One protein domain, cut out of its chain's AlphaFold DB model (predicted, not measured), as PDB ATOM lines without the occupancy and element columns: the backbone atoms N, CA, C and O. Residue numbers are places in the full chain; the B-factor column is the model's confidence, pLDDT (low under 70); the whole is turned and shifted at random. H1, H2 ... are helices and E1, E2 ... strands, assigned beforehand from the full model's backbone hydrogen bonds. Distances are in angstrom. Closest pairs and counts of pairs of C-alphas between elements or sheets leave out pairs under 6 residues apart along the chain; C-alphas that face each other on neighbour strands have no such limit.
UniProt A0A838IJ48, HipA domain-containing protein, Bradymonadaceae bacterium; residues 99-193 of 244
ATOM      1  N   ARG A  99     209.784 281.922 330.499       86.44
ATOM      2  CA  ARG A  99     210.166 283.340 330.329       86.44
ATOM      3  C   ARG A  99     211.667 283.497 330.082       86.44
ATOM      4  O   ARG A  99     212.080 284.393 329.346       86.44
ATOM      5  N   ASN A 100     212.461 282.579 330.627       89.62
ATOM      6  CA  ASN A 100     213.906 282.511 330.433       89.62
ATOM      7  C   ASN A 100     214.288 281.659 329.209       89.62
ATOM      8  O   ASN A 100     215.468 281.493 328.916       89.62
ATOM      9  N   GLY A 101     213.305 281.154 328.452       92.62
ATOM     10  CA  GLY A 101     213.531 280.246 327.331       92.62
ATOM     11  C   GLY A 101     213.969 278.852 327.771       92.62
ATOM     12  O   GLY A 101     214.751 278.232 327.055       92.62
ATOM     13  N   LEU A 102     213.510 278.407 328.944       95.00
ATOM     14  CA  LEU A 102     213.792 277.096 329.519       95.00
ATOM     15  C   LEU A 102     212.490 276.302 329.630       95.00
ATOM     16  O   LEU A 102     211.495 276.836 330.114       95.00
ATOM     17  N   THR A 103     212.512 275.035 329.231       94.75
ATOM     18  CA  THR A 103     211.374 274.116 329.379       94.75
ATOM     19  C   THR A 103     211.872 272.785 329.925       94.75
ATOM     20  O   THR A 103     212.888 272.279 329.450       94.75
ATOM     21  N   LEU A 104     211.180 272.219 330.913       94.62
ATOM     22  CA  LEU A 104     211.487 270.887 331.430       94.62
ATOM     23  C   LEU A 104     210.875 269.834 330.509       94.62
ATOM     24  O   LEU A 104     209.683 269.878 330.227       94.62
ATOM     25  N   GLU A 105     211.687 268.869 330.102       93.88
ATOM     26  CA  GLU A 105     211.260 267.640 329.449       93.88
ATOM     27  C   GLU A 105     211.476 266.468 330.420       93.88
ATOM     28  O   GLU A 105     212.625 266.071 330.664       93.88
ATOM     29  N   PRO A 106     210.398 265.939 331.029       90.25
ATOM     30  CA  PRO A 106     210.470 264.811 331.951       90.25
ATOM     31  C   PRO A 106     211.023 263.546 331.290       90.25
ATOM     32  O   PRO A 106     210.784 263.282 330.109       90.25
ATOM     33  N   GLY A 107     211.712 262.709 332.067       89.12
ATOM     34  CA  GLY A 107     212.348 261.489 331.572       89.12
ATOM     35  C   GLY A 107     211.405 260.543 330.820       89.12
ATOM     36  O   GLY A 107     211.794 259.981 329.803       89.12
ATOM     37  N   ASN A 108     210.141 260.390 331.223       84.56
ATOM     38  CA  ASN A 108     209.172 259.596 330.458       84.56
ATOM     39  C   ASN A 108     208.944 260.131 329.049       84.56
ATOM     40  O   ASN A 108     208.858 259.331 328.124       84.56
ATOM     41  N   GLU A 109     208.862 261.447 328.879       87.00
ATOM     42  CA  GLU A 109     208.634 262.062 327.572       87.00
ATOM     43  C   GLU A 109     209.869 261.926 326.680       87.00
ATOM     44  O   GLU A 109     209.751 261.534 325.516       87.00
ATOM     45  N   LEU A 110     211.061 262.141 327.251       87.88
ATOM     46  CA  LEU A 110     212.345 261.931 326.574       87.88
ATOM     47  C   LEU A 110     212.473 260.494 326.052       87.88
ATOM     48  O   LEU A 110     212.835 260.253 324.897       87.88
ATOM     49  N   MET A 111     212.120 259.527 326.896       82.00
ATOM     50  CA  MET A 111     212.210 258.110 326.570       82.00
ATOM     51  C   MET A 111     211.079 257.660 325.629       82.00
ATOM     52  O   MET A 111     211.278 256.759 324.808       82.00
ATOM     53  N   ASP A 112     209.887 258.259 325.710       79.81
ATOM     54  CA  ASP A 112     208.780 257.991 324.784       79.81
ATOM     55  C   ASP A 112     209.137 258.461 323.367       79.81
ATOM     56  O   ASP A 112     208.908 257.726 322.400       79.81
ATOM     57  N   ALA A 113     209.763 259.636 323.238       73.25
ATOM     58  CA  ALA A 113     210.164 260.217 321.956       73.25
ATOM     59  C   ALA A 113     211.141 259.326 321.162       73.25
ATOM     60  O   ALA A 113     211.110 259.321 319.933       73.25
ATOM     61  N   GLN A 114     211.959 258.519 321.843       69.56
ATOM     62  CA  GLN A 114     212.856 257.541 321.210       69.56
ATOM     63  C   GLN A 114     212.236 256.142 321.036       69.56
ATOM     64  O   GLN A 114     212.944 255.182 320.732       69.56
ATOM     65  N   ALA A 115     210.926 255.989 321.268       64.50
ATOM     66  CA  ALA A 115     210.229 254.700 321.339       64.50
ATOM     67  C   ALA A 115     210.829 253.717 322.367       64.50
ATOM     68  O   ALA A 115     210.514 252.523 322.362       64.50
ATOM     69  N   ARG A 116     211.655 254.220 323.289       64.12
ATOM     70  CA  ARG A 116     212.344 253.443 324.314       64.12
ATOM     71  C   ARG A 116     211.334 252.914 325.334       64.12
ATOM     72  O   ARG A 116     211.340 251.724 325.641       64.12
ATOM     73  N   VAL A 117     210.364 253.723 325.761       56.09
ATOM     74  CA  VAL A 117     209.344 253.339 326.765       56.09
ATOM     75  C   VAL A 117     208.566 252.069 326.403       56.09
ATOM     76  O   VAL A 117     208.295 251.252 327.282       56.09
ATOM     77  N   ARG A 118     208.232 251.822 325.126       50.75
ATOM     78  CA  ARG A 118     207.517 250.588 324.730       50.75
ATOM     79  C   ARG A 118     208.373 249.331 324.887       50.75
ATOM     80  O   ARG A 118     207.838 248.277 325.225       50.75
ATOM     81  N   THR A 119     209.680 249.447 324.679       50.88
ATOM     82  CA  THR A 119     210.657 248.369 324.874       50.88
ATOM     83  C   THR A 119     210.892 248.115 326.367       50.88
ATOM     84  O   THR A 119     210.992 246.962 326.788       50.88
ATOM     85  N   TYR A 120     210.872 249.175 327.186       52.84
ATOM     86  CA  TYR A 120     211.102 249.106 328.634       52.84
ATOM     87  C   TYR A 120     209.850 248.792 329.465       52.84
ATOM     88  O   TYR A 120     209.987 248.259 330.563       52.84
ATOM     89  N   LYS A 121     208.634 248.945 328.916       49.81
ATOM     90  CA  LYS A 121     207.376 248.492 329.552       49.81
ATOM     91  C   LYS A 121     207.357 247.004 329.933       49.81
ATOM     92  O   LYS A 121     206.530 246.573 330.730       49.81
ATOM     93  N   LYS A 122     208.269 246.200 329.373       44.34
ATOM     94  CA  LYS A 122     208.454 244.784 329.727       44.34
ATOM     95  C   LYS A 122     209.179 244.581 331.072       44.34
ATOM     96  O   LYS A 122     208.974 243.539 331.688       44.34
ATOM     97  N   HIS A 123     209.962 245.568 331.520       43.88
ATOM     98  CA  HIS A 123     210.615 245.642 332.839       43.88
ATOM     99  C   HIS A 123     209.890 246.589 333.820       43.88
ATOM    100  O   HIS A 123     210.081 246.491 335.023       43.88
ATOM    101  N   ASP A 124     208.996 247.441 333.314       46.25
ATOM    102  CA  ASP A 124     208.217 248.464 334.037       46.25
ATOM    103  C   ASP A 124     207.031 247.929 334.862       46.25
ATOM    104  O   ASP A 124     206.156 248.688 335.267       46.25
ATOM    105  N   LYS A 125     206.941 246.618 335.121       45.72
ATOM    106  CA  LYS A 125     205.875 246.123 336.013       45.72
ATOM    107  C   LYS A 125     206.011 246.667 337.444       45.72
ATOM    108  O   LYS A 125     205.018 246.651 338.162       45.72
ATOM    109  N   ASP A 126     207.182 247.215 337.785       48.19
ATOM    110  CA  ASP A 126     207.542 247.651 339.135       48.19
ATOM    111  C   ASP A 126     208.075 249.106 339.215       48.19
ATOM    112  O   ASP A 126     208.588 249.503 340.256       48.19
ATOM    113  N   GLY A 127     207.980 249.922 338.151       51.53
ATOM    114  CA  GLY A 127     208.400 251.339 338.192       51.53
ATOM    115  C   GLY A 127     209.917 251.583 338.268       51.53
ATOM    116  O   GLY A 127     210.357 252.672 338.633       51.53
ATOM    117  N   VAL A 128     210.726 250.580 337.918       57.72
ATOM    118  CA  VAL A 128     212.194 250.633 337.996       57.72
ATOM    119  C   VAL A 128     212.778 251.452 336.841       57.72
ATOM    120  O   VAL A 128     212.512 251.187 335.666       57.72
ATOM    121  N   LEU A 129     213.625 252.429 337.172       68.12
ATOM    122  CA  LEU A 129     214.394 253.202 336.202       68.12
ATOM    123  C   LEU A 129     215.427 252.309 335.493       68.12
ATOM    124  O   LEU A 129     216.357 251.797 336.113       68.12
ATOM    125  N   ALA A 130     215.296 252.150 334.174       79.81
ATOM    126  CA  ALA A 130     216.277 251.431 333.364       79.81
ATOM    127  C   ALA A 130     217.524 252.305 333.135       79.81
ATOM    128  O   ALA A 130     217.561 253.086 332.186       79.81
ATOM    129  N   LEU A 131     218.531 252.177 334.007       85.69
ATOM    130  CA  LEU A 131     219.734 253.022 333.995       85.69
ATOM    131  C   LEU A 131     220.451 253.033 332.644       85.69
ATOM    132  O   LEU A 131     220.726 254.115 332.135       85.69
ATOM    133  N   ASP A 132     220.670 251.869 332.027       84.94
ATOM    134  CA  ASP A 132     221.313 251.776 330.706       84.94
ATOM    135  C   ASP A 132     220.604 252.657 329.673       84.94
ATOM    136  O   ASP A 132     221.230 253.378 328.908       84.94
ATOM    137  N   ALA A 133     219.271 252.674 329.712       84.75
ATOM    138  CA  ALA A 133     218.463 253.455 328.794       84.75
ATOM    139  C   ALA A 133     218.608 254.966 329.032       84.75
ATOM    140  O   ALA A 133     218.586 255.740 328.076       84.75
ATOM    141  N   VAL A 134     218.752 255.382 330.294       90.50
ATOM    142  CA  VAL A 134     219.027 256.779 330.647       90.50
ATOM    143  C   VAL A 134     220.406 257.181 330.142       90.50
ATOM    144  O   VAL A 134     220.521 258.183 329.444       90.50
ATOM    145  N   PHE A 135     221.446 256.398 330.438       92.62
ATOM    146  CA  PHE A 135     222.808 256.705 330.000       92.62
ATOM    147  C   PHE A 135     222.938 256.715 328.471       92.62
ATOM    148  O   PHE A 135     223.530 257.645 327.923       92.62
ATOM    149  N   ASP A 136     222.322 255.756 327.775       91.25
ATOM    150  CA  ASP A 136     222.210 255.763 326.312       91.25
ATOM    151  C   ASP A 136     221.565 257.062 325.821       91.25
ATOM    152  O   ASP A 136     222.100 257.727 324.935       91.25
ATOM    153  N   TYR A 137     220.434 257.454 326.420       92.62
ATOM    154  CA  TYR A 137     219.722 258.669 326.042       92.62
ATOM    155  C   TYR A 137     220.600 259.913 326.218       92.62
ATOM    156  O   TYR A 137     220.695 260.729 325.296       92.62
ATOM    157  N   LEU A 138     221.243 260.067 327.381       95.25
ATOM    158  CA  LEU A 138     222.100 261.217 327.680       95.25
ATOM    159  C   LEU A 138     223.234 261.335 326.651       95.25
ATOM    160  O   LEU A 138     223.469 262.422 326.117       95.25
ATOM    161  N   ASN A 139     223.870 260.212 326.315       94.00
ATOM    162  CA  ASN A 139     224.987 260.158 325.374       94.00
ATOM    163  C   ASN A 139     224.551 260.400 323.919       94.00
ATOM    164  O   ASN A 139     225.109 261.258 323.233       94.00
ATOM    165  N   GLU A 140     223.538 259.676 323.438       93.12
ATOM    166  CA  GLU A 140     223.070 259.752 322.048       93.12
ATOM    167  C   GLU A 140     222.498 261.129 321.699       93.12
ATOM    168  O   GLU A 140     222.733 261.642 320.601       93.12
ATOM    169  N   ASN A 141     221.782 261.755 322.640       93.94
ATOM    170  CA  ASN A 141     221.192 263.082 322.450       93.94
ATOM    171  C   ASN A 141     222.138 264.218 322.850       93.94
ATOM    172  O   ASN A 141     221.754 265.384 322.758       93.94
ATOM    173  N   LYS A 142     223.375 263.896 323.258       95.94
ATOM    174  CA  LYS A 142     224.399 264.867 323.671       95.94
ATOM    175  C   LYS A 142     223.871 265.834 324.731       95.94
ATOM    176  O   LYS A 142     224.083 267.047 324.637       95.94
ATOM    177  N   VAL A 143     223.146 265.292 325.709       97.62
ATOM    178  CA  VAL A 143     222.645 266.067 326.841       97.62
ATOM    179  C   VAL A 143     223.850 266.615 327.596       97.62
ATOM    180  O   VAL A 143     224.774 265.882 327.947       97.62
ATOM    181  N   ARG A 144     223.868 267.928 327.799       97.94
ATOM    182  CA  ARG A 144     224.953 268.622 328.493       97.94
ATOM    183  C   ARG A 144     224.766 268.543 330.003       97.94
ATOM    184  O   ARG A 144     223.671 268.262 330.490       97.94
ATOM    185  N   ALA A 145     225.832 268.843 330.736       97.88
ATOM    186  CA  ALA A 145     225.768 269.036 332.178       97.88
ATOM    187  C   ALA A 145     224.680 270.054 332.578       97.88
ATOM    188  O   ALA A 145     224.306 270.900 331.753       97.88
ATOM    189  N   PRO A 146     224.178 269.999 333.823       97.62
ATOM    190  CA  PRO A 146     223.219 270.976 334.323       97.62
ATOM    191  C   PRO A 146     223.681 272.424 334.137       97.62
ATOM    192  O   PRO A 146     224.875 272.718 334.124       97.62
ATOM    193  N   LEU A 147     222.727 273.342 333.979       95.19
ATOM    194  CA  LEU A 147     223.022 274.768 333.770       95.19
ATOM    195  C   LEU A 147     223.766 275.398 334.962       95.19
ATOM    196  O   LEU A 147     224.521 276.350 334.786       95.19
ATOM    197  N   ASP A 148     223.553 274.852 336.153       92.12
ATOM    198  CA  ASP A 148     224.147 275.205 337.442       92.12
ATOM    199  C   ASP A 148     225.230 274.202 337.893       92.12
ATOM    200  O   ASP A 148     225.535 274.096 339.080       92.12
ATOM    201  N   ALA A 149     225.821 273.466 336.944       93.38
ATOM    202  CA  ALA A 149     226.964 272.585 337.164       93.38
ATOM    203  C   ALA A 149     228.104 273.287 337.933       93.38
ATOM    204  O   ALA A 149     228.536 274.385 337.583       93.38
ATOM    205  N   THR A 150     228.608 272.628 338.977       88.75
ATOM    206  CA  THR A 150     229.657 273.152 339.873       88.75
ATOM    207  C   THR A 150     231.055 272.659 339.508       88.75
ATOM    208  O   THR A 150     232.046 273.329 339.799       88.75
ATOM    209  N   LEU A 151     231.138 271.496 338.863       88.31
ATOM    210  CA  LEU A 151     232.362 270.891 338.359       88.31
ATOM    211  C   LEU A 151     232.478 271.170 336.853       88.31
ATOM    212  O   LEU A 151     231.585 270.766 336.097       88.31
ATOM    213  N   PRO A 152     233.535 271.877 336.415       80.69
ATOM    214  CA  PRO A 152     233.790 272.104 334.999       80.69
ATOM    215  C   PRO A 152     234.163 270.787 334.306       80.69
ATOM    216  O   PRO A 152     234.674 269.873 334.942       80.69
ATOM    217  N   ASP A 153     233.917 270.718 332.999       88.75
ATOM    218  CA  ASP A 153     234.297 269.615 332.098       88.75
ATOM    219  C   ASP A 153     233.599 268.258 332.312       88.75
ATOM    220  O   ASP A 153     233.713 267.385 331.451       88.75
ATOM    221  N   GLU A 154     232.818 268.093 333.380       95.31
ATOM    222  CA  GLU A 154     231.976 266.910 333.581       95.31
ATOM    223  C   GLU A 154     230.702 266.957 332.727       95.31
ATOM    224  O   GLU A 154     230.163 268.026 332.426       95.31
ATOM    225  N   ASP A 155     230.197 265.785 332.340       95.62
ATOM    226  CA  ASP A 155     229.034 265.642 331.463       95.62
ATOM    227  C   ASP A 155     227.744 265.261 332.214       95.62
ATOM    228  O   ASP A 155     227.711 265.075 333.432       95.62
ATOM    229  N   ALA A 156     226.630 265.152 331.482       97.44
ATOM    230  CA  ALA A 156     225.351 264.768 332.071       97.44
ATOM    231  C   ALA A 156     225.387 263.384 332.744       97.44
ATOM    232  O   ALA A 156     224.722 263.192 333.760       97.44
ATOM    233  N   ALA A 157     226.145 262.424 332.207       96.62
ATOM    234  CA  ALA A 157     226.238 261.081 332.774       96.62
ATOM    235  C   ALA A 157     226.965 261.100 334.127       96.62
ATOM    236  O   ALA A 157     226.533 260.428 335.070       96.62
ATOM    237  N   PHE A 158     228.011 261.917 334.259       96.69
ATOM    238  CA  PHE A 158     228.694 262.142 335.529       96.69
ATOM    239  C   PHE A 158     227.735 262.694 336.592       96.69
ATOM    240  O   PHE A 158     227.582 262.102 337.664       96.69
ATOM    241  N   TYR A 159     227.018 263.779 336.285       97.88
ATOM    242  CA  TYR A 159     226.062 264.370 337.230       97.88
ATOM    243  C   TYR A 159     224.920 263.413 337.578       97.88
ATOM    244  O   TYR A 159     224.565 263.294 338.750       97.88
ATOM    245  N   PHE A 160     224.394 262.676 336.595       97.38
ATOM    246  CA  PHE A 160     223.357 261.676 336.844       97.38
ATOM    247  C   PHE A 160     223.852 260.565 337.777       97.38
ATOM    248  O   PHE A 160     223.138 260.156 338.689       97.38
ATOM    249  N   THR A 161     225.104 260.126 337.624       96.44
ATOM    250  CA  THR A 161     225.742 259.188 338.563       96.44
ATOM    251  C   THR A 161     225.820 259.782 339.971       96.44
ATOM    252  O   THR A 161     225.493 259.104 340.946       96.44
ATOM    253  N   GLY A 162     226.169 261.067 340.088       96.69
ATOM    254  CA  GLY A 162     226.114 261.806 341.352       96.69
ATOM    255  C   GLY A 162     224.719 261.808 341.986       96.69
ATOM    256  O   GLY A 162     224.600 261.621 343.197       96.69
ATOM    257  N   TYR A 163     223.658 261.931 341.182       97.06
ATOM    258  CA  TYR A 163     222.275 261.854 341.666       97.06
ATOM    259  C   TYR A 163     221.933 260.469 342.227       97.06
ATOM    260  O   TYR A 163     221.284 260.385 343.265       97.06
ATOM    261  N   LEU A 164     222.422 259.389 341.609       95.06
ATOM    262  CA  LEU A 164     222.214 258.021 342.105       95.06
ATOM    263  C   LEU A 164     222.949 257.764 343.429       95.06
ATOM    264  O   LEU A 164     222.402 257.145 344.342       95.06
ATOM    265  N   VAL A 165     224.183 258.264 343.564       95.31
ATOM    266  CA  VAL A 165     224.926 258.201 344.835       95.31
ATOM    267  C   VAL A 165     224.193 258.993 345.919       95.31
ATOM    268  O   VAL A 165     224.074 258.538 347.058       95.31
ATOM    269  N   PHE A 166     223.663 260.158 345.559       96.44
ATOM    270  CA  PHE A 166     222.861 260.976 346.454       96.44
ATOM    271  C   PHE A 166     221.566 260.275 346.887       96.44
ATOM    272  O   PHE A 166     221.268 260.264 348.080       96.44
ATOM    273  N   ASP A 167     220.852 259.613 345.973       93.62
ATOM    274  CA  ASP A 167     219.663 258.815 346.301       93.62
ATOM    275  C   ASP A 167     219.956 257.729 347.325       93.62
ATOM    276  O   ASP A 167     219.222 257.587 348.305       93.62
ATOM    277  N   ALA A 168     221.056 257.000 347.134       91.00
ATOM    278  CA  ALA A 168     221.490 255.980 348.076       91.00
ATOM    279  C   ALA A 168     221.791 256.581 349.459       91.00
ATOM    280  O   ALA A 168     221.401 256.009 350.480       91.00
ATOM    281  N   LEU A 169     222.430 257.756 349.506       92.44
ATOM    282  CA  LEU A 169     222.758 258.449 350.754       92.44
ATOM    283  C   LEU A 169     221.506 258.864 351.539       92.44
ATOM    284  O   LEU A 169     221.459 258.688 352.757       92.44
ATOM    285  N   ILE A 170     220.498 259.420 350.862       92.19
ATOM    286  CA  ILE A 170     219.267 259.890 351.517       92.19
ATOM    287  C   ILE A 170     218.185 258.806 351.610       92.19
ATOM    288  O   ILE A 170     217.109 259.063 352.153       92.19
ATOM    289  N   GLY A 171     218.442 257.606 351.085       89.00
ATOM    290  CA  GLY A 171     217.465 256.521 351.011       89.00
ATOM    291  C   GLY A 171     216.239 256.886 350.172       89.00
ATOM    292  O   GLY A 171     215.113 256.604 350.583       89.00
ATOM    293  N   ASN A 172     216.441 257.573 349.045       89.31
ATOM    294  CA  ASN A 172     215.379 257.852 348.087       89.31
ATOM    295  C   ASN A 172     215.153 256.628 347.196       89.31
ATOM    296  O   ASN A 172     216.055 256.187 346.491       89.31
ATOM    297  N   VAL A 173     213.936 256.096 347.225       79.75
ATOM    298  CA  VAL A 173     213.553 254.903 346.453       79.75
ATOM    299  C   VAL A 173     212.564 255.197 345.337       79.75
ATOM    300  O   VAL A 173     212.108 254.280 344.666       79.75
ATOM    301  N   ASP A 174     212.239 256.470 345.131       84.19
ATOM    302  CA  ASP A 174     211.230 256.908 344.170       84.19
ATOM    303  C   ASP A 174     211.867 257.631 342.971       84.19
ATOM    304  O   ASP A 174     211.278 258.516 342.357       84.19
ATOM    305  N   ARG A 175     213.112 257.278 342.619       87.81
ATOM    306  CA  ARG A 175     213.767 257.762 341.396       87.81
ATOM    307  C   ARG A 175     213.201 257.010 340.189       87.81
ATOM    308  O   ARG A 175     213.803 256.066 339.686       87.81
ATOM    309  N   HIS A 176     212.028 257.432 339.728       84.06
ATOM    310  CA  HIS A 176     211.375 256.896 338.534       84.06
ATOM    311  C   HIS A 176     211.457 257.875 337.357       84.06
ATOM    312  O   HIS A 176     211.991 258.976 337.461       84.06
ATOM    313  N   HIS A 177     210.907 257.480 336.209       80.69
ATOM    314  CA  HIS A 177     211.025 258.200 334.941       80.69
ATOM    315  C   HIS A 177     210.478 259.642 334.929       80.69
ATOM    316  O   HIS A 177     210.816 260.377 334.013       80.69
ATOM    317  N   GLN A 178     209.664 260.065 335.904       83.81
ATOM    318  CA  GLN A 178     209.198 261.462 336.003       83.81
ATOM    319  C   GLN A 178     210.038 262.297 336.985       83.81
ATOM    320  O   GLN A 178     210.030 263.520 336.896       83.81
ATOM    321  N   ASN A 179     210.812 261.654 337.871       89.94
ATOM    322  CA  ASN A 179     211.647 262.309 338.890       89.94
ATOM    323  C   ASN A 179     213.086 262.552 338.395       89.94
ATOM    324  O   ASN A 179     214.049 262.533 339.166       89.94
ATOM    325  N   TRP A 180     213.230 262.737 337.082       93.94
ATOM    326  CA  TRP A 180     214.405 263.264 336.392       93.94
ATOM    327  C   TRP A 180     213.974 263.828 335.030       93.94
ATOM    328  O   TRP A 180     212.864 263.569 334.560       93.94
ATOM    329  N   GLY A 181     214.848 264.586 334.374       95.25
ATOM    330  CA  GLY A 181     214.583 265.107 333.036       95.25
ATOM    331  C   GLY A 181     215.708 265.990 332.519       95.25
ATOM    332  O   GLY A 181     216.776 266.082 333.129       95.25
ATOM    333  N   ALA A 182     215.451 266.660 331.402       97.31
ATOM    334  CA  ALA A 182     216.359 267.630 330.807       97.31
ATOM    335  C   ALA A 182     215.664 268.984 330.630       97.31
ATOM    336  O   ALA A 182     214.468 269.058 330.363       97.31
ATOM    337  N   ILE A 183     216.416 270.069 330.766       97.81
ATOM    338  CA  ILE A 183     215.991 271.416 330.412       97.81
ATOM    339  C   ILE A 183     216.350 271.648 328.947       97.81
ATOM    340  O   ILE A 183     217.525 271.608 328.573       97.81
ATOM    341  N   ARG A 184     215.340 271.938 328.125       97.38
ATOM    342  CA  ARG A 184     215.535 272.460 326.776       97.38
ATOM    343  C   ARG A 184     215.667 273.975 326.823       97.38
ATOM    344  O   ARG A 184     214.772 274.671 327.303       97.38
ATOM    345  N   THR A 185     216.773 274.485 326.299       97.38
ATOM    346  CA  THR A 185     217.014 275.917 326.107       97.38
ATOM    347  C   THR A 185     216.412 276.408 324.788       97.38
ATOM    348  O   THR A 185     216.082 275.627 323.894       97.38
ATOM    349  N   ARG A 186     216.291 277.731 324.627       95.12
ATOM    350  CA  ARG A 186     215.710 278.369 323.428       95.12
ATOM    351  C   ARG A 186     216.402 277.986 322.115       95.12
ATOM    352  O   ARG A 186     215.755 277.976 321.074       95.12
ATOM    353  N   ASP A 187     217.698 277.700 322.153       95.75
ATOM    354  CA  ASP A 187     218.482 277.245 320.995       95.75
ATOM    355  C   ASP A 187     218.308 275.740 320.697       95.75
ATOM    356  O   ASP A 187     218.891 275.228 319.744       95.75
ATOM    357  N   GLY A 188     217.497 275.033 321.489       95.50
ATOM    358  CA  GLY A 188     217.211 273.610 321.348       95.50
ATOM    359  C   GLY A 188     218.187 272.691 322.082       95.50
ATOM    360  O   GLY A 188     217.953 271.481 322.084       95.50
ATOM    361  N   THR A 189     219.235 273.229 322.717       97.44
ATOM    362  CA  THR A 189     220.190 272.438 323.503       97.44
ATOM    363  C   THR A 189     219.495 271.786 324.702       97.44
ATOM    364  O   THR A 189     218.636 272.384 325.347       97.44
ATOM    365  N   LEU A 190     219.865 270.538 324.999       97.88
ATOM    366  CA  LEU A 190     219.424 269.823 326.193       97.88
ATOM    367  C   LEU A 190     220.506 269.882 327.269       97.88
ATOM    368  O   LEU A 190     221.657 269.528 327.012       97.88
ATOM    369  N   HIS A 191     220.119 270.283 328.474       98.25
ATOM    370  CA  HIS A 191     220.928 270.211 329.688       98.25
ATOM    371  C   HIS A 191     220.241 269.286 330.685       98.25
ATOM    372  O   HIS A 191     219.023 269.341 330.811       98.25
ATOM    373  N   LEU A 192     220.976 268.449 331.408       98.25
ATOM    374  CA  LEU A 192     220.383 267.661 332.487       98.25
ATOM    375  C   LEU A 192     219.736 268.605 333.517       98.25
ATOM    376  O   LEU A 192     220.323 269.623 333.880       98.25
ATOM    377  N   ALA A 193     218.520 268.305 333.971       97.88
ATOM    378  CA  ALA A 193     217.884 269.113 335.006       97.88
ATOM    379  C   ALA A 193     218.631 268.964 336.353       97.88
ATOM    380  O   ALA A 193     219.224 267.907 336.611       97.88
TER     381      ALA A 193
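AT A GLANCE: This is residues 99 to 193 of the 244 residues of the protein "HipA domain-containing protein" of Bradymonadaceae bacterium (UniProt A0A838IJ48). A small antiparallel sheet of three strands, E1, E2 and E3, is met at its margins by three helices, H1, H3 and H4, each with only part of its length. H3 and H4 form a loose helical hairpin, joined where the first residues of H4 meet H3, while H1 and the short H2 turn a corner at the end of E1, and the loop of residues 121 to 126 sticks out beyond H2. The printed part has 95 residues, with four named helices and three named strands in the order E1, H1, H2, H3, H4, E2, E3; the sheet's order is E1, E2, E3 and the class is mixed, helices and strands. The whole is compact, with a radius of gyration of the C-alphas of 13.4 A and spans of 37 by 31 by 24 A.

HOW THE PARTS SIT: E1, residues 102 to 106, is an edge strand and the antiparallel neighbour of E2, residues 181 to 185, with N 105 and O 182 at 2.8 A and N 103 and O 184 at 3.0 A, within hydrogen-bond range. E2 forms a hairpin with the other edge strand, E3, residues 190 to 192, where N 183 and O 191 are 2.7 A apart. H1, residues 107 to 113, only grazes the sheet, with its residues 107 to 111. H1 and H2, residues 116 to 120, only just touch, with 3 pairs of C-alphas within 8 A, and touch only at the corner; their closest C-alphas are those of Met 111 and Val 117, 5.6 A. H2 is not on the sheet. H3, residues 131 to 140, is only just on the sheet, with 5 pairs of C-alphas within 10 A, and only grazes it, with residues 134 to 138. H1 and H3 are close but not clearly touching; the closest C-alphas, of Met 111 and Tyr 137, are 7.6 A apart. H4, residues 156 to 170, touches H3 with residues 156 to 157 alone, the closest C-alphas being those of Phe 135 and Ala 157, 6.2 A. This helical hairpin has a shallow tilt of 26 degrees, opposite ways. H4 only grazes the sheet, with residues 156 to 160. H1 and H4 are apart. In H1, H2, H3 and H4 every O i to N i+4 pair is within hydrogen-bond range.

IN THESE COORDINATES: E1 begins at C-alpha 102, (213.792, 277.096, 329.519), and is 13.0 A long from first to last C-alpha. H3 is 14.1 A long. H4, the longest helix, is 21.0 A long and ends at C-alpha 170, (219.267, 259.890, 351.517). E2 is 13.1 A long, and E3 ends at C-alpha 192, (220.383, 267.661, 332.487).

THE WHOLE: The two C-alphas farthest apart, of Arg 99 and Lys 122, are 38.6 A apart. The printed part has no cut. The link from H3 to H4, residues 141 to 155, is long. The mean pLDDT of the printed part is 85.5, and residues 114 to 129 are under 70.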